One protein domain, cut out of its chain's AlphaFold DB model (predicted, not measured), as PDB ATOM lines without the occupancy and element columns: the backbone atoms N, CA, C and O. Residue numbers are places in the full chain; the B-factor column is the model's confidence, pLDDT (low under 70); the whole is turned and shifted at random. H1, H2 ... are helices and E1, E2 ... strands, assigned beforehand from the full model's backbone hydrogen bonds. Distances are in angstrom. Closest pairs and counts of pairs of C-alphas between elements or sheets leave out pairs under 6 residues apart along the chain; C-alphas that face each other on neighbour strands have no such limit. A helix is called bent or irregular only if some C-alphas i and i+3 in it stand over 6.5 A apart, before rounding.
ATOM      1  N   ALA A  36     270.317 311.708 409.750       96.75
ATOM      2  CA  ALA A  36     269.557 312.781 410.387       96.75
ATOM      3  C   ALA A  36     268.040 312.613 410.185       96.75
ATOM      4  O   ALA A  36     267.295 312.706 411.152       96.75
ATOM      5  N   ASP A  37     267.584 312.279 408.977       97.88
ATOM      6  CA  ASP A  37     266.164 312.002 408.722       97.88
ATOM      7  C   ASP A  37     265.715 310.716 409.427       97.88
ATOM      8  O   ASP A  37     264.635 310.675 410.012       97.88
ATOM      9  N   ARG A  38     266.567 309.679 409.465       97.56
ATOM     10  CA  ARG A  38     266.307 308.438 410.217       97.56
ATOM     11  C   ARG A  38     266.107 308.734 411.702       97.56
ATOM     12  O   ARG A  38     265.219 308.153 412.316       97.56
ATOM     13  N   LEU A  39     266.886 309.657 412.270       97.81
ATOM     14  CA  LEU A  39     266.721 310.110 413.652       97.81
ATOM     15  C   LEU A  39     265.342 310.739 413.889       97.81
ATOM     16  O   LEU A  39     264.739 310.484 414.929       97.81
ATOM     17  N   LEU A  40     264.829 311.517 412.929       98.69
ATOM     18  CA  LEU A  40     263.484 312.087 413.023       98.69
ATOM     19  C   LEU A  40     262.410 310.994 413.031       98.69
ATOM     20  O   LEU A  40     261.465 311.075 413.810       98.69
ATOM     21  N   LEU A  41     262.578 309.949 412.217       98.38
ATOM     22  CA  LEU A  41     261.668 308.801 412.208       98.38
ATOM     23  C   LEU A  41     261.707 308.014 413.525       98.38
ATOM     24  O   LEU A  41     260.658 307.599 414.008       98.38
ATOM     25  N   ILE A  42     262.885 307.839 414.137       97.62
ATOM     26  CA  ILE A  42     262.985 307.262 415.492       97.62
ATOM     27  C   ILE A  42     262.192 308.127 416.477       97.62
ATOM     28  O   ILE A  42     261.441 307.606 417.294       97.62
ATOM     29  N   GLY A  43     262.344 309.451 416.399       98.06
ATOM     30  CA  GLY A  43     261.574 310.386 417.211       98.06
ATOM     31  C   GLY A  43     260.070 310.218 417.050       98.06
ATOM     32  O   GLY A  43     259.357 310.114 418.047       98.06
ATOM     33  N   LEU A  44     259.601 310.112 415.805       98.25
ATOM     34  CA  LEU A  44     258.196 309.875 415.488       98.25
ATOM     35  C   LEU A  44     257.649 308.647 416.225       98.25
ATOM     36  O   LEU A  44     256.622 308.764 416.889       98.25
ATOM     37  N   THR A  45     258.338 307.499 416.182       96.62
ATOM     38  CA  THR A  45     257.828 306.277 416.839       96.62
ATOM     39  C   THR A  45     257.879 306.328 418.368       96.62
ATOM     40  O   THR A  45     257.254 305.512 419.049       96.62
ATOM     41  N   ARG A  46     258.575 307.316 418.945       95.94
ATOM     42  CA  ARG A  46     258.560 307.597 420.389       95.94
ATOM     43  C   ARG A  46     257.471 308.578 420.787       95.94
ATOM     44  O   ARG A  46     256.832 308.376 421.816       95.94
ATOM     45  N   LEU A  47     257.230 309.601 419.970       96.69
ATOM     46  CA  LEU A  47     256.131 310.547 420.167       96.69
ATOM     47  C   LEU A  47     254.766 309.892 419.903       96.69
ATOM     48  O   LEU A  47     253.769 310.249 420.530       96.69
ATOM     49  N   LYS A  48     254.721 308.910 418.996       94.56
ATOM     50  CA  LYS A  48     253.529 308.156 418.600       94.56
ATOM     51  C   LYS A  48     253.778 306.663 418.814       94.56
ATOM     52  O   LYS A  48     254.322 305.980 417.951       94.56
ATOM     53  N   GLN A  49     253.395 306.158 419.987       87.81
ATOM     54  CA  GLN A  49     253.578 304.741 420.322       87.81
ATOM     55  C   GLN A  49     252.857 303.837 419.314       87.81
ATOM     56  O   GLN A  49     251.704 304.093 418.974       87.81
ATOM     57  N   ASN A  50     253.526 302.760 418.891       87.00
ATOM     58  CA  ASN A  50     253.019 301.797 417.907       87.00
ATOM     59  C   ASN A  50     252.617 302.444 416.570       87.00
ATOM     60  O   ASN A  50     251.640 302.023 415.953       87.00
ATOM     61  N   TRP A  51     253.342 303.483 416.144       93.12
ATOM     62  CA  TRP A  51     253.111 304.099 414.842       93.12
ATOM     63  C   TRP A  51     253.259 303.070 413.713       93.12
ATOM     64  O   TRP A  51     254.315 302.453 413.554       93.12
ATOM     65  N   ASP A  52     252.197 302.929 412.925       93.06
ATOM     66  CA  ASP A  52     252.147 302.168 411.680       93.06
ATOM     67  C   ASP A  52     251.455 303.055 410.639       93.06
ATOM     68  O   ASP A  52     250.341 303.541 410.864       93.06
ATOM     69  N   GLY A  53     252.167 303.375 409.561       94.44
ATOM     70  CA  GLY A  53     251.715 304.344 408.571       94.44
ATOM     71  C   GLY A  53     252.864 304.984 407.805       94.44
ATOM     72  O   GLY A  53     253.959 304.430 407.697       94.44
ATOM     73  N   THR A  54     252.627 306.183 407.277       97.12
ATOM     74  CA  THR A  54     253.588 306.861 406.401       97.12
ATOM     75  C   THR A  54     254.077 308.167 407.010       97.12
ATOM     76  O   THR A  54     253.286 308.983 407.472       97.12
ATOM     77  N   ALA A  55     255.387 308.389 406.985       98.25
ATOM     78  CA  ALA A  55     255.996 309.668 407.324       98.25
ATOM     79  C   ALA A  55     256.407 310.407 406.044       98.25
ATOM     80  O   ALA A  55     257.166 309.869 405.242       98.25
ATOM     81  N   CYS A  56     255.937 311.639 405.858       98.50
ATOM     82  CA  CYS A  56     256.475 312.581 404.882       98.50
ATOM     83  C   CYS A  56     257.493 313.480 405.598       98.50
ATOM     84  O   CYS A  56     257.117 314.414 406.304       98.50
ATOM     85  N   VAL A  57     258.781 313.170 405.460       98.69
ATOM     86  CA  VAL A  57     259.875 313.984 406.008       98.69
ATOM     87  C   VAL A  57     260.218 315.074 405.007       98.69
ATOM     88  O   VAL A  57     260.666 314.771 403.901       98.69
ATOM     89  N   ILE A  58     260.022 316.332 405.389       98.06
ATOM     90  CA  ILE A  58     260.334 317.492 404.555       98.06
ATOM     91  C   ILE A  58     261.742 317.973 404.903       98.06
ATOM     92  O   ILE A  58     261.955 318.667 405.897       98.06
ATOM     93  N   GLY A  59     262.711 317.589 404.076       94.62
ATOM     94  CA  GLY A  59     264.080 318.084 404.138       94.62
ATOM     95  C   GLY A  59     264.273 319.371 403.332       94.62
ATOM     96  O   GLY A  59     263.396 319.821 402.595       94.62
ATOM     97  N   ALA A  60     265.469 319.953 403.439       89.69
ATOM     98  CA  ALA A  60     265.798 321.210 402.763       89.69
ATOM     99  C   ALA A  60     265.816 321.093 401.225       89.69
ATOM    100  O   ALA A  60     265.437 322.036 400.535       89.69
ATOM    101  N   ASP A  61     266.264 319.958 400.674       94.38
ATOM    102  CA  ASP A  61     266.385 319.751 399.221       94.38
ATOM    103  C   ASP A  61     265.418 318.701 398.655       94.38
ATOM    104  O   ASP A  61     265.241 318.614 397.435       94.38
ATOM    105  N   ARG A  62     264.802 317.897 399.522       97.38
ATOM    106  CA  ARG A  62     263.952 316.772 399.143       97.38
ATOM    107  C   ARG A  62     262.937 316.441 400.217       97.38
ATOM    108  O   ARG A  62     263.171 316.695 401.394       97.38
ATOM    109  N   THR A  63     261.861 315.794 399.813       98.56
ATOM    110  CA  THR A  63     261.004 315.048 400.731       98.56
ATOM    111  C   THR A  63     261.346 313.563 400.701       98.56
ATOM    112  O   THR A  63     261.888 313.055 399.712       98.56
ATOM    113  N   HIS A  64     261.006 312.864 401.782       98.56
ATOM    114  CA  HIS A  64     261.002 311.408 401.869       98.56
ATOM    115  C   HIS A  64     259.639 310.922 402.351       98.56
ATOM    116  O   HIS A  64     259.228 311.246 403.459       98.56
ATOM    117  N   TRP A  65     258.973 310.103 401.545       98.31
ATOM    118  CA  TRP A  65     257.776 309.364 401.931       98.31
ATOM    119  C   TRP A  65     258.204 307.989 402.398       98.31
ATOM    120  O   TRP A  65     258.628 307.180 401.579       98.31
ATOM    121  N   VAL A  66     258.158 307.753 403.703       98.31
ATOM    122  CA  VAL A  66     258.698 306.558 404.349       98.31
ATOM    123  C   VAL A  66     257.557 305.750 404.931       98.31
ATOM    124  O   VAL A  66     256.834 306.236 405.798       98.31
ATOM    125  N   GLN A  67     257.416 304.510 404.474       97.56
ATOM    126  CA  GLN A  67     256.508 303.553 405.090       97.56
ATOM    127  C   GLN A  67     257.156 302.999 406.359       97.56
ATOM    128  O   GLN A  67     258.273 302.475 406.305       97.56
ATOM    129  N   ILE A  68     256.449 303.098 407.480       97.12
ATOM    130  CA  ILE A  68     256.890 302.615 408.785       97.12
ATOM    131  C   ILE A  68     255.912 301.560 409.287       97.12
ATOM    132  O   ILE A  68     254.712 301.808 409.320       97.12
ATOM    133  N   SER A  69     256.437 300.417 409.716       94.94
ATOM    134  CA  SER A  69     255.672 299.385 410.421       94.94
ATOM    135  C   SER A  69     256.583 298.670 411.414       94.94
ATOM    136  O   SER A  69     257.758 298.460 411.125       94.94
ATOM    137  N   ALA A  70     256.070 298.332 412.600       93.81
ATOM    138  CA  ALA A  70     256.809 297.615 413.649       93.81
ATOM    139  C   ALA A  70     258.217 298.188 413.969       93.81
ATOM    140  O   ALA A  70     259.187 297.437 414.114       93.81
ATOM    141  N   ASP A  71     258.326 299.519 414.090       94.31
ATOM    142  CA  ASP A  71     259.592 300.252 414.295       94.31
ATOM    143  C   ASP A  71     260.636 300.051 413.166       94.31
ATOM    144  O   ASP A  71     261.834 300.284 413.357       94.31
ATOM    145  N   GLU A  72     260.206 299.647 411.970       96.56
ATOM    146  CA  GLU A  72     261.039 299.499 410.775       96.56
ATOM    147  C   GLU A  72     260.638 300.500 409.693       96.56
ATOM    148  O   GLU A  72     259.458 300.708 409.424       96.56
ATOM    149  N   ALA A  73     261.633 301.084 409.024       97.75
ATOM    150  CA  ALA A  73     261.428 301.705 407.724       97.75
ATOM    151  C   ALA A  73     261.367 300.591 406.676       97.75
ATOM    152  O   ALA A  73     262.380 299.949 406.397       97.75
ATOM    153  N   VAL A  74     260.186 300.365 406.104       97.50
ATOM    154  CA  VAL A  74     259.927 299.265 405.163       97.50
ATOM    155  C   VAL A  74     260.408 299.623 403.758       97.50
ATOM    156  O   VAL A  74     261.120 298.856 403.112       97.50
ATOM    157  N   SER A  75     260.016 300.804 403.289       97.62
ATOM    158  CA  SER A  75     260.361 301.350 401.978       97.62
ATOM    159  C   SER A  75     260.246 302.871 402.011       97.62
ATOM    160  O   SER A  75     259.631 303.434 402.922       97.62
ATOM    161  N   PHE A  76     260.850 303.553 401.040       98.00
ATOM    162  CA  PHE A  76     260.639 304.987 400.887       98.00
ATOM    163  C   PHE A  76     260.769 305.482 399.454       98.00
ATOM    164  O   PHE A  76     261.445 304.887 398.618       98.00
ATOM    165  N   GLN A  77     260.177 306.636 399.172       97.75
ATOM    166  CA  GLN A  77     260.369 307.347 397.916       97.75
ATOM    167  C   GLN A  77     260.712 308.809 398.178       97.75
ATOM    168  O   GLN A  77     260.148 309.440 399.067       97.75
ATOM    169  N   SER A  78     261.657 309.342 397.405       97.88
ATOM    170  CA  SER A  78     262.165 310.702 397.585       97.88
ATOM    171  C   SER A  78     261.835 311.582 396.390       97.88
ATOM    172  O   SER A  78     261.892 311.115 395.251       97.88
ATOM    173  N   PHE A  79     261.585 312.865 396.639       98.44
ATOM    174  CA  PHE A  79     261.231 313.833 395.599       98.44
ATOM    175  C   PHE A  79     262.010 315.127 395.775       98.44
ATOM    176  O   PHE A  79     262.298 315.542 396.889       98.44
ATOM    177  N   LEU A  80     262.340 315.791 394.667       98.19
ATOM    178  CA  LEU A  80     263.064 317.068 394.669       98.19
ATOM    179  C   LEU A  80     262.135 318.283 394.814       98.19
ATOM    180  O   LEU A  80     262.549 319.401 394.519       98.19
ATOM    181  N   THR A  81     260.888 318.083 395.241       98.12
ATOM    182  CA  THR A  81     259.869 319.137 395.317       98.12
ATOM    183  C   THR A  81     260.312 320.359 396.118       98.12
ATOM    184  O   THR A  81     260.182 321.451 395.568       98.12
ATOM    185  N   PRO A  82     260.932 320.247 397.313       97.19
ATOM    186  CA  PRO A  82     261.429 321.421 398.032       97.19
ATOM    187  C   PRO A  82     262.465 322.213 397.226       97.19
ATOM    188  O   PRO A  82     262.379 323.435 397.126       97.19
ATOM    189  N   ARG A  83     263.403 321.526 396.561       97.75
ATOM    190  CA  ARG A  83     264.420 322.169 395.715       97.75
ATOM    191  C   ARG A  83     263.819 322.835 394.474       97.75
ATOM    192  O   ARG A  83     264.268 323.914 394.080       97.75
ATOM    193  N   LEU A  84     262.831 322.199 393.846       98.06
ATOM    194  CA  LEU A  84     262.115 322.767 392.702       98.06
ATOM    195  C   LEU A  84     261.292 323.990 393.125       98.06
ATOM    196  O   LEU A  84     261.384 325.028 392.476       98.06
ATOM    197  N   ALA A  85     260.565 323.902 394.240       97.44
ATOM    198  CA  ALA A  85     259.768 324.993 394.792       97.44
ATOM    199  C   ALA A  85     260.638 326.196 395.175       97.44
ATOM    200  O   ALA A  85     260.334 327.312 394.773       97.44
ATOM    201  N   ALA A  86     261.779 325.974 395.836       96.38
ATOM    202  CA  ALA A  86     262.721 327.043 396.167       96.38
ATOM    203  C   ALA A  86     263.238 327.802 394.927       96.38
ATOM    204  O   ALA A  86     263.612 328.967 395.030       96.38
ATOM    205  N   THR A  87     263.255 327.150 393.759       97.31
ATOM    206  CA  THR A  87     263.695 327.756 392.494       97.31
ATOM    207  C   THR A  87     262.551 328.448 391.753       97.31
ATOM    208  O   THR A  87     262.722 329.561 391.267       97.31
ATOM    209  N   LEU A  88     261.397 327.786 391.632       97.81
ATOM    210  CA  LEU A  88     260.290 328.222 390.771       97.81
ATOM    211  C   LEU A  88     259.257 329.087 391.504       97.81
ATOM    212  O   LEU A  88     258.589 329.912 390.894       97.81
ATOM    213  N   ALA A  89     259.121 328.904 392.811       96.75
ATOM    214  CA  ALA A  89     258.156 329.592 393.656       96.75
ATOM    215  C   ALA A  89     258.794 329.977 395.001       96.75
ATOM    216  O   ALA A  89     258.315 329.550 396.054       96.75
ATOM    217  N   PRO A  90     259.886 330.770 394.995       95.06
ATOM    218  CA  PRO A  90     260.518 331.197 396.238       95.06
ATOM    219  C   PRO A  90     259.500 331.934 397.113       95.06
ATOM    220  O   PRO A  90     258.703 332.723 396.600       95.06
ATOM    221  N   ASP A  91     259.535 331.676 398.418       90.00
ATOM    222  CA  ASP A  91     258.635 332.251 399.432       90.00
ATOM    223  C   ASP A  91     257.160 331.812 399.339       90.00
ATOM    224  O   ASP A  91     256.323 332.326 400.081       90.00
ATOM    225  N   ALA A  92     256.813 330.864 398.456       94.62
ATOM    226  CA  ALA A  92     255.481 330.268 398.468       94.62
ATOM    227  C   ALA A  92     255.288 329.453 399.750       94.62
ATOM    228  O   ALA A  92     255.986 328.470 400.002       94.62
ATOM    229  N   GLU A  93     254.318 329.863 400.560       89.38
ATOM    230  CA  GLU A  93     253.974 329.190 401.813       89.38
ATOM    231  C   GLU A  93     252.644 328.438 401.743       89.38
ATOM    232  O   GLU A  93     252.266 327.774 402.708       89.38
ATOM    233  N   ARG A  94     251.912 328.562 400.631       93.75
ATOM    234  CA  ARG A  94     250.601 327.946 400.426       93.75
ATOM    235  C   ARG A  94     250.578 327.277 399.061       93.75
ATOM    236  O   ARG A  94     251.005 327.862 398.074       93.75
ATOM    237  N   GLY A  95     250.099 326.042 399.009       96.06
ATOM    238  CA  GLY A  95     249.822 325.375 397.743       96.06
ATOM    239  C   GLY A  95     248.399 325.690 397.304       96.06
ATOM    240  O   GLY A  95     247.468 325.516 398.089       96.06
ATOM    241  N   ASP A  96     248.222 326.132 396.063       98.06
ATOM    242  CA  ASP A  96     246.892 326.266 395.475       98.06
ATOM    243  C   ASP A  96     246.246 324.878 395.322       98.06
ATOM    244  O   ASP A  96     246.825 323.955 394.735       98.06
ATOM    245  N   SER A  97     245.050 324.717 395.886       97.44
ATOM    246  CA  SER A  97     244.351 323.433 395.921       97.44
ATOM    247  C   SER A  97     243.802 323.005 394.563       97.44
ATOM    248  O   SER A  97     243.752 321.804 394.296       97.44
ATOM    249  N   GLU A  98     243.400 323.948 393.708       97.88
ATOM    250  CA  GLU A  98     242.910 323.633 392.363       97.88
ATOM    251  C   GLU A  98     244.074 323.171 391.483       97.88
ATOM    252  O   GLU A  98     244.000 322.116 390.855       97.88
ATOM    253  N   ALA A  99     245.203 323.881 391.541       98.44
ATOM    254  CA  ALA A  99     246.437 323.504 390.863       98.44
ATOM    255  C   ALA A  99     246.922 322.107 391.294       98.44
ATOM    256  O   ALA A  99     247.280 321.261 390.460       98.44
ATOM    257  N   ALA A 100     246.902 321.837 392.602       98.38
ATOM    258  CA  ALA A 100     247.246 320.528 393.138       98.38
ATOM    259  C   ALA A 100     246.297 319.433 392.630       98.38
ATOM    260  O   ALA A 100     246.771 318.385 392.191       98.38
ATOM    261  N   ALA A 101     244.981 319.675 392.635       97.75
ATOM    262  CA  ALA A 101     243.983 318.723 392.151       97.75
ATOM    263  C   ALA A 101     244.131 318.427 390.648       97.75
ATOM    264  O   ALA A 101     244.093 317.261 390.239       97.75
ATOM    265  N   ASP A 102     244.376 319.457 389.836       97.44
ATOM    266  CA  ASP A 102     244.610 319.330 388.397       97.44
ATOM    267  C   ASP A 102     245.771 318.375 388.113       97.44
ATOM    268  O   ASP A 102     245.632 317.406 387.359       97.44
ATOM    269  N   THR A 103     246.914 318.606 388.762       98.00
ATOM    270  CA  THR A 103     248.109 317.779 388.551       98.00
ATOM    271  C   THR A 103     247.992 316.415 389.207       98.00
ATOM    272  O   THR A 103     248.482 315.441 388.645       98.00
ATOM    273  N   LEU A 104     247.288 316.297 390.333       96.19
ATOM    274  CA  LEU A 104     247.019 314.998 390.938       96.19
ATOM    275  C   LEU A 104     246.258 314.079 389.974       96.19
ATOM    276  O   LEU A 104     246.537 312.883 389.897       96.19
ATOM    277  N   SER A 105     245.319 314.646 389.211       95.69
ATOM    278  CA  SER A 105     244.533 313.903 388.223       95.69
ATOM    279  C   SER A 105     245.322 313.534 386.960       95.69
ATOM    280  O   SER A 105     244.992 312.542 386.306       95.69
ATOM    281  N   ARG A 106     246.329 314.342 386.599       96.50
ATOM    282  CA  ARG A 106     247.122 314.237 385.358       96.50
ATOM    283  C   ARG A 106     248.588 314.632 385.596       96.50
ATOM    284  O   ARG A 106     249.032 315.676 385.098       96.50
ATOM    285  N   PRO A 107     249.357 313.836 386.359       95.94
ATOM    286  CA  PRO A 107     250.717 314.199 386.766       95.94
ATOM    287  C   PRO A 107     251.680 314.363 385.582       95.94
ATOM    288  O   PRO A 107     252.633 315.136 385.650       95.94
ATOM    289  N   GLU A 108     251.404 313.714 384.450       97.38
ATOM    290  CA  GLU A 108     252.161 313.852 383.207       97.38
ATOM    291  C   GLU A 108     252.117 315.268 382.603       97.38
ATOM    292  O   GLU A 108     252.973 315.619 381.791       97.38
ATOM    293  N   ARG A 109     251.154 316.108 383.011       97.94
ATOM    294  CA  ARG A 109     251.010 317.497 382.539       97.94
ATOM    295  C   ARG A 109     251.784 318.517 383.374       97.94
ATOM    296  O   ARG A 109     251.729 319.705 383.049       97.94
ATOM    297  N   LEU A 110     252.506 318.084 384.414       98.56
ATOM    298  CA  LEU A 110     253.192 318.959 385.372       98.56
ATOM    299  C   LEU A 110     253.975 320.093 384.691       98.56
ATOM    300  O   LEU A 110     253.777 321.254 385.022       98.56
ATOM    301  N   ALA A 111     254.815 319.790 383.698       98.44
ATOM    302  CA  ALA A 111     255.646 320.809 383.047       98.44
ATOM    303  C   ALA A 111     254.822 321.927 382.372       98.44
ATOM    304  O   ALA A 111     255.174 323.102 382.463       98.44
ATOM    305  N   THR A 112     253.701 321.580 381.729       98.62
ATOM    306  CA  THR A 112     252.790 322.560 381.115       98.62
ATOM    307  C   THR A 112     252.051 323.379 382.171       98.62
ATOM    308  O   THR A 112     251.881 324.587 382.001       98.62
ATOM    309  N   HIS A 113     251.639 322.739 383.265       98.44
ATOM    310  CA  HIS A 113     250.999 323.405 384.396       98.44
ATOM    311  C   HIS A 113     251.936 324.426 385.058       98.44
ATOM    312  O   HIS A 113     251.563 325.589 385.201       98.44
ATOM    313  N   LEU A 114     253.187 324.041 385.336       98.69
ATOM    314  CA  LEU A 114     254.209 324.940 385.883       98.69
ATOM    315  C   LEU A 114     254.480 326.132 384.961       98.69
ATOM    316  O   LEU A 114     254.496 327.264 385.428       98.69
ATOM    317  N   SER A 115     254.634 325.900 383.651       98.62
ATOM    318  CA  SER A 115     254.840 326.988 382.684       98.62
ATOM    319  C   SER A 115     253.665 327.968 382.644       98.62
ATOM    320  O   SER A 115     253.878 329.172 382.526       98.62
ATOM    321  N   SER A 116     252.432 327.472 382.751       98.50
ATOM    322  CA  SER A 116     251.238 328.324 382.746       98.50
ATOM    323  C   SER A 116     251.143 329.159 384.025       98.50
ATOM    324  O   SER A 116     250.864 330.354 383.959       98.50
ATOM    325  N   ALA A 117     251.419 328.546 385.181       98.38
ATOM    326  CA  ALA A 117     251.428 329.226 386.472       98.38
ATOM    327  C   ALA A 117     252.547 330.281 386.574       98.38
ATOM    328  O   ALA A 117     252.309 331.361 387.113       98.38
ATOM    329  N   ASP A 118     253.723 330.006 386.002       98.31
ATOM    330  CA  ASP A 118     254.850 330.946 385.910       98.31
ATOM    331  C   ASP A 118     254.500 332.183 385.072       98.31
ATOM    332  O   ASP A 118     254.640 333.310 385.545       98.31
ATOM    333  N   ILE A 119     253.921 331.991 383.881       98.38
ATOM    334  CA  ILE A 119     253.430 333.099 383.041       98.38
ATOM    335  C   ILE A 119     252.369 333.928 383.778       98.38
ATOM    336  O   ILE A 119     252.334 335.152 383.641       98.38
ATOM    337  N   ALA A 120     251.509 333.277 384.566       98.06
ATOM    338  CA  ALA A 120     250.498 333.949 385.376       98.06
ATOM    339  C   ALA A 120     251.071 334.622 386.641       98.06
ATOM    340  O   ALA A 120     250.345 335.343 387.325       98.06
ATOM    341  N   GLY A 121     252.344 334.385 386.978       97.25
ATOM    342  CA  GLY A 121     252.987 334.888 388.191       97.25
ATOM    343  C   GLY A 121     252.463 334.262 389.490       97.25
ATOM    344  O   GLY A 121     252.632 334.850 390.559       97.25
ATOM    345  N   SER A 122     251.817 333.092 389.426       98.00
ATOM    346  CA  SER A 122     251.193 332.450 390.589       98.00
ATOM    347  C   SER A 122     252.129 331.435 391.248       98.00
ATOM    348  O   SER A 122     252.164 330.255 390.894       98.00
ATOM    349  N   LYS A 123     252.885 331.898 392.249       98.25
ATOM    350  CA  LYS A 123     253.797 331.055 393.038       98.25
ATOM    351  C   LYS A 123     253.065 329.957 393.818       98.25
ATOM    352  O   LYS A 123     253.542 328.825 393.864       98.25
ATOM    353  N   ASP A 124     251.894 330.266 394.369       98.19
ATOM    354  CA  ASP A 124     251.079 329.293 395.103       98.19
ATOM    355  C   ASP A 124     250.557 328.188 394.168       98.19
ATOM    356  O   ASP A 124     250.531 327.017 394.551       98.19
ATOM    357  N   ALA A 125     250.235 328.513 392.906       98.50
ATOM    358  CA  ALA A 125     249.875 327.514 391.896       98.50
ATOM    359  C   ALA A 125     251.064 326.644 391.475       98.50
ATOM    360  O   ALA A 125     250.916 325.430 391.348       98.50
ATOM    361  N   ILE A 126     252.257 327.227 391.321       98.75
ATOM    362  CA  ILE A 126     253.488 326.454 391.093       98.75
ATOM    363  C   ILE A 126     253.710 325.463 392.244       98.75
ATOM    364  O   ILE A 126     253.931 324.277 391.992       98.75
ATOM    365  N   LEU A 127     253.616 325.921 393.499       98.62
ATOM    366  CA  LEU A 127     253.769 325.055 394.668       98.62
ATOM    367  C   LEU A 127     252.679 323.971 394.716       98.62
ATOM    368  O   LEU A 127     252.991 322.803 394.946       98.62
ATOM    369  N   GLY A 128     251.427 324.337 394.434       98.56
ATOM    370  CA  GLY A 128     250.296 323.413 394.346       98.56
ATOM    371  C   GLY A 128     250.521 322.308 393.314       98.56
ATOM    372  O   GLY A 128     250.395 321.130 393.643       98.56
ATOM    373  N   HIS A 129     250.945 322.651 392.095       98.75
ATOM    374  CA  HIS A 129     251.261 321.676 391.046       98.75
ATOM    375  C   HIS A 129     252.408 320.730 391.438       98.75
ATOM    376  O   HIS A 129     252.304 319.521 391.222       98.75
ATOM    377  N   LEU A 130     253.485 321.253 392.038       98.69
ATOM    378  CA  LEU A 130     254.613 320.432 392.492       98.69
ATOM    379  C   LEU A 130     254.188 319.431 393.579       98.69
ATOM    380  O   LEU A 130     254.461 318.237 393.447       98.69
ATOM    381  N   ILE A 131     253.481 319.893 394.617       98.38
ATOM    382  CA  ILE A 131     252.999 319.017 395.697       98.38
ATOM    383  C   ILE A 131     251.943 318.037 395.168       98.38
ATOM    384  O   ILE A 131     251.974 316.859 395.516       98.38
ATOM    385  N   GLY A 132     251.039 318.475 394.288       98.12
ATOM    386  CA  GLY A 132     250.012 317.624 393.681       98.12
ATOM    387  C   GLY A 132     250.601 316.461 392.875       98.12
ATOM    388  O   GLY A 132     250.147 315.324 393.017       98.12
ATOM    389  N   ALA A 133     251.656 316.713 392.090       98.44
ATOM    390  CA  ALA A 133     252.388 315.659 391.383       98.44
ATOM    391  C   ALA A 133     253.016 314.646 392.348       98.44
ATOM    392  O   ALA A 133     252.961 313.437 392.112       98.44
ATOM    393  N   GLU A 134     253.596 315.132 393.444       97.75
ATOM    394  CA  GLU A 134     254.193 314.279 394.464       97.75
ATOM    395  C   GLU A 134     253.146 313.426 395.187       97.75
ATOM    396  O   GLU A 134     253.312 312.211 395.263       97.75
ATOM    397  N   ILE A 135     252.038 314.025 395.638       96.62
ATOM    398  CA  ILE A 135     250.928 313.306 396.285       96.62
ATOM    399  C   ILE A 135     250.375 312.217 395.355       96.62
ATOM    400  O   ILE A 135     250.106 311.101 395.808       96.62
ATOM    401  N   ALA A 136     250.237 312.490 394.053       96.75
ATOM    402  CA  ALA A 136     249.812 311.480 393.085       96.75
ATOM    403  C   ALA A 136     250.795 310.307 392.993       96.75
ATOM    404  O   ALA A 136     250.378 309.146 393.017       96.75
ATOM    405  N   ALA A 137     252.096 310.602 392.921       96.50
ATOM    406  CA  ALA A 137     253.143 309.591 392.824       96.50
ATOM    407  C   ALA A 137     253.266 308.729 394.093       96.50
ATOM    408  O   ALA A 137     253.675 307.572 394.009       96.50
ATOM    409  N   THR A 138     252.881 309.260 395.256       95.69
ATOM    410  CA  THR A 138     253.009 308.581 396.555       95.69
ATOM    411  C   THR A 138     251.729 307.909 397.026       95.69
ATOM    412  O   THR A 138     251.707 307.359 398.125       95.69
ATOM    413  N   ARG A 139     250.678 307.861 396.196       94.69
ATOM    414  CA  ARG A 139     249.400 307.207 396.529       94.69
ATOM    415  C   ARG A 139     249.529 305.808 397.148       94.69
ATOM    416  O   ARG A 139     248.809 305.553 398.114       94.69
ATOM    417  N   PRO A 140     250.434 304.918 396.685       92.44
ATOM    418  CA  PRO A 140     250.635 303.614 397.321       92.44
ATOM    419  C   PRO A 140     251.076 303.670 398.794       92.44
ATOM    420  O   PRO A 140     250.860 302.698 399.507       92.44
ATOM    421  N   TYR A 141     251.678 304.774 399.249       89.50
ATOM    422  CA  TYR A 141     252.147 304.945 400.628       89.50
ATOM    423  C   TYR A 141     251.048 305.433 401.579       89.50
ATOM    424  O   TYR A 141     251.026 305.044 402.743       89.50
ATOM    425  N   TRP A 142     250.159 306.320 401.130       89.06
ATOM    426  CA  TRP A 142     249.220 307.003 402.032       89.06
ATOM    427  C   TRP A 142     247.768 306.536 401.909       89.06
ATOM    428  O   TRP A 142     246.950 306.849 402.774       89.06
ATOM    429  N   LEU A 143     247.401 305.790 400.862       88.31
ATOM    430  CA  LEU A 143     246.015 305.358 400.685       88.31
ATOM    431  C   LEU A 143     245.584 304.404 401.812       88.31
ATOM    432  O   LEU A 143     246.121 303.310 401.956       88.31
ATOM    433  N   GLY A 144     244.579 304.818 402.589       85.69
ATOM    434  CA  GLY A 144     244.080 304.047 403.732       85.69
ATOM    435  C   GLY A 144     245.002 304.071 404.956       85.69
ATOM    436  O   GLY A 144     244.844 303.233 405.837       85.69
ATOM    437  N   GLN A 145     245.963 304.997 405.000       85.56
ATOM    438  CA  GLN A 145     246.920 305.176 406.093       85.56
ATOM    439  C   GLN A 145     246.856 306.618 406.617       85.56
ATOM    440  O   GLN A 145     246.367 307.520 405.934       85.56
ATOM    441  N   MET A 146     247.366 306.846 407.828       89.75
ATOM    442  CA  MET A 146     247.640 308.200 408.322       89.75
ATOM    443  C   MET A 146     249.012 308.669 407.832       89.75
ATOM    444  O   MET A 146     249.930 307.858 407.667       89.75
ATOM    445  N   VAL A 147     249.156 309.981 407.632       96.94
ATOM    446  CA  VAL A 147     250.428 310.601 407.249       96.94
ATOM    447  C   VAL A 147     250.936 311.509 408.364       96.94
ATOM    448  O   VAL A 147     250.279 312.474 408.746       96.94
ATOM    449  N   ALA A 148     252.139 311.232 408.859       98.12
ATOM    450  CA  ALA A 148     252.895 312.158 409.693       98.12
ATOM    451  C   ALA A 148     253.741 313.067 408.793       98.12
ATOM    452  O   ALA A 148     254.667 312.599 408.135       98.12
ATOM    453  N   VAL A 149     253.440 314.361 408.747       98.50
ATOM    454  CA  VAL A 149     254.238 315.362 408.031       98.50
ATOM    455  C   VAL A 149     255.287 315.910 408.994       98.50
ATOM    456  O   VAL A 149     254.979 316.731 409.853       98.50
ATOM    457  N   ILE A 150     256.534 315.455 408.871       98.69
ATOM    458  CA  ILE A 150     257.645 315.943 409.693       98.69
ATOM    459  C   ILE A 150     258.269 317.144 408.984       98.69
ATOM    460  O   ILE A 150     258.977 316.990 407.988       98.69
ATOM    461  N   GLY A 151     257.996 318.343 409.488       97.81
ATOM    462  CA  GLY A 151     258.424 319.596 408.873       97.81
ATOM    463  C   GLY A 151     257.860 320.814 409.598       97.81
ATOM    464  O   GLY A 151     257.055 320.689 410.516       97.81
ATOM    465  N   GLU A 152     258.273 322.006 409.171       95.50
ATOM    466  CA  GLU A 152     257.821 323.279 409.751       95.50
ATOM    467  C   GLU A 152     257.446 324.295 408.664       95.50
ATOM    468  O   GLU A 152     257.674 324.091 407.468       95.50
ATOM    469  N   GLY A 153     256.879 325.423 409.096       95.06
ATOM    470  CA  GLY A 153     256.631 326.577 408.236       95.06
ATOM    471  C   GLY A 153     255.524 326.369 407.200       95.06
ATOM    472  O   GLY A 153     254.642 325.521 407.350       95.06
ATOM    473  N   GLY A 154     255.545 327.208 406.161       95.62
ATOM    474  CA  GLY A 154     254.539 327.207 405.097       95.62
ATOM    475  C   GLY A 154     254.484 325.896 404.323       95.62
ATOM    476  O   GLY A 154     253.404 325.360 404.100       95.62
ATOM    477  N   LEU A 155     255.644 325.322 403.998       95.94
ATOM    478  CA  LEU A 155     255.708 324.103 403.199       95.94
ATOM    479  C   LEU A 155     255.038 322.915 403.905       95.94
ATOM    480  O   LEU A 155     254.232 322.225 403.289       95.94
ATOM    481  N   ALA A 156     255.294 322.708 405.202       97.56
ATOM    482  CA  ALA A 156     254.636 321.644 405.963       97.56
ATOM    483  C   ALA A 156     253.111 321.823 406.025       97.56
ATOM    484  O   ALA A 156     252.373 320.852 405.852       97.56
ATOM    485  N   ARG A 157     252.638 323.069 406.195       97.75
ATOM    486  CA  ARG A 157     251.204 323.397 406.134       97.75
ATOM    487  C   ARG A 157     250.615 323.090 404.762       97.75
ATOM    488  O   ARG A 157     249.598 322.415 404.694       97.75
ATOM    489  N   ALA A 158     251.287 323.489 403.682       97.62
ATOM    490  CA  ALA A 158     250.839 323.208 402.321       97.62
ATOM    491  C   ALA A 158     250.700 321.698 402.053       97.62
ATOM    492  O   ALA A 158     249.695 321.274 401.488       97.62
ATOM    493  N   TYR A 159     251.653 320.871 402.499       97.88
ATOM    494  CA  TYR A 159     251.527 319.411 402.395       97.88
ATOM    495  C   TYR A 159     250.327 318.874 403.185       97.88
ATOM    496  O   TYR A 159     249.549 318.090 402.642       97.88
ATOM    497  N   ALA A 160     250.170 319.284 404.448       97.31
ATOM    498  CA  ALA A 160     249.079 318.812 405.299       97.31
ATOM    499  C   ALA A 160     247.700 319.231 404.766       97.31
ATOM    500  O   ALA A 160     246.798 318.398 404.683       97.31
ATOM    501  N   ASP A 161     247.556 320.487 404.337       97.38
ATOM    502  CA  ASP A 161     246.316 321.022 403.777       97.38
ATOM    503  C   ASP A 161     245.931 320.274 402.494       97.38
ATOM    504  O   ASP A 161     244.800 319.804 402.363       97.38
ATOM    505  N   LEU A 162     246.878 320.098 401.562       97.00
ATOM    506  CA  LEU A 162     246.623 319.419 400.289       97.00
ATOM    507  C   LEU A 162     246.331 317.922 400.462       97.00
ATOM    508  O   LEU A 162     245.472 317.395 399.755       97.00
ATOM    509  N   LEU A 163     246.973 317.246 401.421       96.00
ATOM    510  CA  LEU A 163     246.616 315.876 401.812       96.00
ATOM    511  C   LEU A 163     245.205 315.804 402.408       96.00
ATOM    512  O   LEU A 163     244.423 314.925 402.035       96.00
ATOM    513  N   GLY A 164     244.855 316.762 403.270       95.06
ATOM    514  CA  GLY A 164     243.523 316.880 403.857       95.06
ATOM    515  C   GLY A 164     242.424 317.011 402.800       95.06
ATOM    516  O   GLY A 164     241.386 316.357 402.914       95.06
ATOM    517  N   GLN A 165     242.674 317.751 401.712       93.81
ATOM    518  CA  GLN A 165     241.741 317.844 400.575       93.81
ATOM    519  C   GLN A 165     241.528 316.506 399.847       93.81
ATOM    520  O   GLN A 165     240.500 316.313 399.202       93.81
ATOM    521  N   GLN A 166     242.467 315.561 399.963       92.19
ATOM    522  CA  GLN A 166     242.330 314.202 399.423       92.19
ATOM    523  C   GLN A 166     241.693 313.222 400.421       92.19
ATOM    524  O   GLN A 166     241.652 312.018 400.164       92.19
ATOM    525  N   GLY A 167     241.205 313.717 401.563       92.19
ATOM    526  CA  GLY A 167     240.645 312.895 402.634       92.19
ATOM    527  C   GLY A 167     241.697 312.089 403.397       92.19
ATOM    528  O   GLY A 167     241.345 311.107 404.049       92.19
ATOM    529  N   VAL A 168     242.975 312.473 403.309       92.56
ATOM    530  CA  VAL A 168     244.077 311.815 404.018       92.56
ATOM    531  C   VAL A 168     244.309 312.535 405.346       92.56
ATOM    532  O   VAL A 168     244.658 313.718 405.332       92.56
ATOM    533  N   PRO A 169     244.152 311.864 406.502       91.00
ATOM    534  CA  PRO A 169     244.523 312.444 407.784       91.00
ATOM    535  C   PRO A 169     246.028 312.726 407.813       91.00
ATOM    536  O   PRO A 169     246.838 311.796 407.758       91.00
ATOM    537  N   ALA A 170     246.389 314.007 407.887       95.44
ATOM    538  CA  ALA A 170     247.767 314.468 407.950       95.44
ATOM    539  C   ALA A 170     248.006 315.241 409.251       95.44
ATOM    540  O   ALA A 170     247.316 316.219 409.537       95.44
ATOM    541  N   GLU A 171     248.987 314.807 410.037       96.12
ATOM    542  CA  GLU A 171     249.410 315.488 411.261       96.12
ATOM    543  C   GLU A 171     250.803 316.086 411.059       96.12
ATOM    544  O   GLU A 171     251.732 315.370 410.686       96.12
ATOM    545  N   ILE A 172     250.957 317.387 411.313       98.19
ATOM    546  CA  ILE A 172     252.268 318.042 411.282       98.19
ATOM    547  C   ILE A 172     252.980 317.793 412.610       98.19
ATOM    548  O   ILE A 172     252.417 318.043 413.674       98.19
ATOM    549  N   ILE A 173     254.229 317.345 412.538       98.25
ATOM    550  CA  ILE A 173     255.089 317.104 413.696       98.25
ATOM    551  C   ILE A 173     256.383 317.893 413.506       98.25
ATOM    552  O   ILE A 173     257.014 317.826 412.448       98.25
ATOM    553  N   ALA A 174     256.783 318.640 414.535       98.12
ATOM    554  CA  ALA A 174     257.989 319.447 414.476       98.12
ATOM    555  C   ALA A 174     259.245 318.547 414.398       98.12
ATOM    556  O   ALA A 174     259.420 317.647 415.227       98.12
ATOM    557  N   PRO A 175     260.169 318.785 413.447       98.25
ATOM    558  CA  PRO A 175     261.467 318.123 413.391       98.25
ATOM    559  C   PRO A 175     262.272 318.271 414.686       98.25
ATOM    560  O   PRO A 175     263.005 317.350 415.039       98.25
ATOM    561  N   GLY A 176     262.133 319.395 415.404       98.06
ATOM    562  CA  GLY A 176     262.759 319.605 416.713       98.06
ATOM    563  C   GLY A 176     262.363 318.527 417.725       98.06
ATOM    564  O   GLY A 176     263.232 317.810 418.224       98.06
ATOM    565  N   ASP A 177     261.057 318.338 417.928       98.19
ATOM    566  CA  ASP A 177     260.501 317.340 418.852       98.19
ATOM    567  C   ASP A 177     260.937 315.918 418.470       98.19
ATOM    568  O   ASP A 177     261.390 315.136 419.312       98.19
ATOM    569  N   CYS A 178     260.871 315.589 417.174       98.38
ATOM    570  CA  CYS A 178     261.355 314.310 416.658       98.38
ATOM    571  C   CYS A 178     262.862 314.126 416.908       98.38
ATOM    572  O   CYS A 178     263.307 313.053 417.312       98.38
ATOM    573  N   SER A 179     263.675 315.163 416.700       98.06
ATOM    574  CA  SER A 179     265.121 315.094 416.927       98.06
ATOM    575  C   SER A 179     265.450 314.820 418.394       98.06
ATOM    576  O   SER A 179     266.311 313.988 418.686       98.06
ATOM    577  N   GLU A 180     264.775 315.502 419.320       97.88
ATOM    578  CA  GLU A 180     264.971 315.321 420.761       97.88
ATOM    579  C   GLU A 180     264.562 313.916 421.215       97.88
ATOM    580  O   GLU A 180     265.365 313.209 421.834       97.88
ATOM    581  N   ALA A 181     263.364 313.468 420.830       97.50
ATOM    582  CA  ALA A 181     262.872 312.132 421.150       97.50
ATOM    583  C   ALA A 181     263.756 311.024 420.543       97.50
ATOM    584  O   ALA A 181     264.060 310.026 421.205       97.50
ATOM    585  N   GLY A 182     264.236 311.218 419.310       96.69
ATOM    586  CA  GLY A 182     265.135 310.286 418.632       96.69
ATOM    587  C   GLY A 182     266.484 310.141 419.341       96.69
ATOM    588  O   GLY A 182     266.964 309.025 419.546       96.69
ATOM    589  N   LYS A 183     267.084 311.257 419.780       96.00
ATOM    590  CA  LYS A 183     268.343 311.249 420.552       96.00
ATOM    591  C   LYS A 183     268.174 310.537 421.890       96.00
ATOM    592  O   LYS A 183     269.032 309.740 422.266       96.00
ATOM    593  N   ALA A 184     267.072 310.803 422.593       94.69
ATOM    594  CA  ALA A 184     266.771 310.148 423.862       94.69
ATOM    595  C   ALA A 184     266.670 308.621 423.699       94.69
ATOM    596  O   ALA A 184     267.256 307.883 424.491       94.69
ATOM    597  N   ALA A 185     266.011 308.147 422.636       92.69
ATOM    598  CA  ALA A 185     265.892 306.719 422.347       92.69
ATOM    599  C   ALA A 185     267.245 306.039 422.087       92.69
ATOM    600  O   ALA A 185     267.494 304.968 422.632       92.69
ATOM    601  N   LEU A 186     268.131 306.668 421.307       91.25
ATOM    602  CA  LEU A 186     269.459 306.111 421.009       91.25
ATOM    603  C   LEU A 186     270.381 306.063 422.230       91.25
ATOM    604  O   LEU A 186     271.207 305.158 422.349       91.25
ATOM    605  N   ASN A 187     270.254 307.029 423.140       87.38
ATOM    606  CA  ASN A 187     271.017 307.024 424.385       87.38
ATOM    607  C   ASN A 187     270.507 305.946 425.351       87.38
ATOM    608  O   ASN A 187     271.314 305.301 426.013       87.38
ATOM    609  N   GLY A 188     269.189 305.715 425.396       78.12
ATOM    610  CA  GLY A 188     268.577 304.680 426.234       78.12
ATOM    611  C   GLY A 188     268.921 303.247 425.822       78.12
ATOM    612  O   GLY A 188     268.883 302.360 426.661       78.12
ATOM    613  N   THR A 189     269.290 303.009 424.560       63.03
ATOM    614  CA  THR A 189     269.764 301.695 424.085       63.03
ATOM    615  C   THR A 189     271.245 301.423 424.360       63.03
ATOM    616  O   THR A 189     271.685 300.290 424.198       63.03
ATOM    617  N   ARG A 190     272.026 302.446 424.734       58.50
ATOM    618  CA  ARG A 190     273.477 302.337 424.991       58.50
ATOM    619  C   ARG A 190     273.839 302.207 426.476       58.50
ATOM    620  O   ARG A 190     275.022 302.072 426.783       58.50
TER     621      ARG A 190
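This is residues 36 to 190 of the 191 residues of the protein "2-dehydro-3-deoxygalactonokinase" of Thalassobius mangrovi (UniProt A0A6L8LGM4). A strongly twisted sheet of five strands forms the middle of this elongated domain, with H7 over one face, H1 over the other, and H8 crossing H1 and running out to one end of the long axis. At the opposite end is a helical head, in which H2, H3 and H4 pack round H5. The printed part has 155 residues, with eight named helices and five named strands in the order H1 E1 E2 E3 H2 H3 H4 H5 H6 E4 H7 E5 H8, a mixed class of helices and strands. The sheet runs E3 E2 E1 E4 E5 and is mixed, E3 to E1 antiparallel and E1 to E5 parallel. The whole is compact, with a radius of gyration of the C-alphas of 15.7 A, and spans 56 by 29 by 20 A.

Begin at H1, residues 36 to 47, and go on to E1, residues 53 to 58, E2, residues 63 to 69, and E3, residues 72 to 79. These strands are a meander, each the antiparallel neighbour of the one before, and E1 and E2, and E2 and E3, are hairpins. Look for N 55 and O 66 at 2.9 A between E1 and E2, and N 65 and O 77 at 2.8 A between E2 and E3. H1 is on the sheet at a height of 7.5 A, over E1 and slantwise to the strands, at 47 degrees to E1 on the local plane. Next come H2, residues 81 to 88, H3, residues 97 to 105, H4, residues 107 to 119, and the hub H5, residues 123 to 137, which touches four helices. Ala 85 of H2 and Leu 127 of H5 have the closest C-alphas of that touching pair, 6.0 A apart. H3 touches H5 at Ala 100 and Gly 132, their closest C-alphas, 4.0 A apart. H4 and H5 are a helical hairpin at a shallow tilt of 5 degrees, their closest C-alphas being those of Pro 107 and Ala 133, 5.1 A apart. H6, residues 139 to 142, only grazes the sheet. E4, residues 147 to 150, H7, residues 153 to 165, and E5, residues 170 to 173, are a strand-helix-strand unit, two parallel neighbour strands with a helix between, and its crossover is right-handed. N 56 and O 148 are 2.8 A apart between E1 and E4, and N 149 and O 171 are 2.8 A apart between E4 and E5. H7 runs along the strands at a height of 8.9 A, on the opposite face from H1; with helices on both faces there are three layers. H7 touches H5 with residues 158 to 163 alone, the closest C-alphas being those of Tyr 159 and Ile 131, 6.9 A apart. H8, residues 175 to 188, touches H1 about perpendicular, at 82 degrees, with the C-alphas of Gly 182 and Gly 43 closest at 3.8 A. Every O i to N i+4 pair is within hydrogen-bond range in H1, H2, H3, H5, H7 and H8; H4 has 7 of 9, and H6 is too short for such a pair.

Find C-alpha 36 at (269.557, 312.781, 410.387), where H1 begins its 16.8 A. E1 is 16.2 A long, E2 19.2 A and E3 20.9 A, and E3 bends by 56 degrees at residue 75. H4 measures 19.5 A and is irregular, with C-alphas 108 and 111 7.8 A apart. H5 starts at C-alpha 123, (253.797, 331.055, 393.038), and runs 21.5 A. H7 is 18.9 A long; H8 runs 19.9 A to C-alpha 188 at (268.577, 304.680, 426.234).

The C-alphas farthest apart are those of Ile 119 and Arg 190, at 55.7 A. The printed part has no cut and no long link; the link from H2 to H3 is short, and the others are tight. The mean pLDDT of the printed part is 95.7, and residues 189 to 190 are under 70.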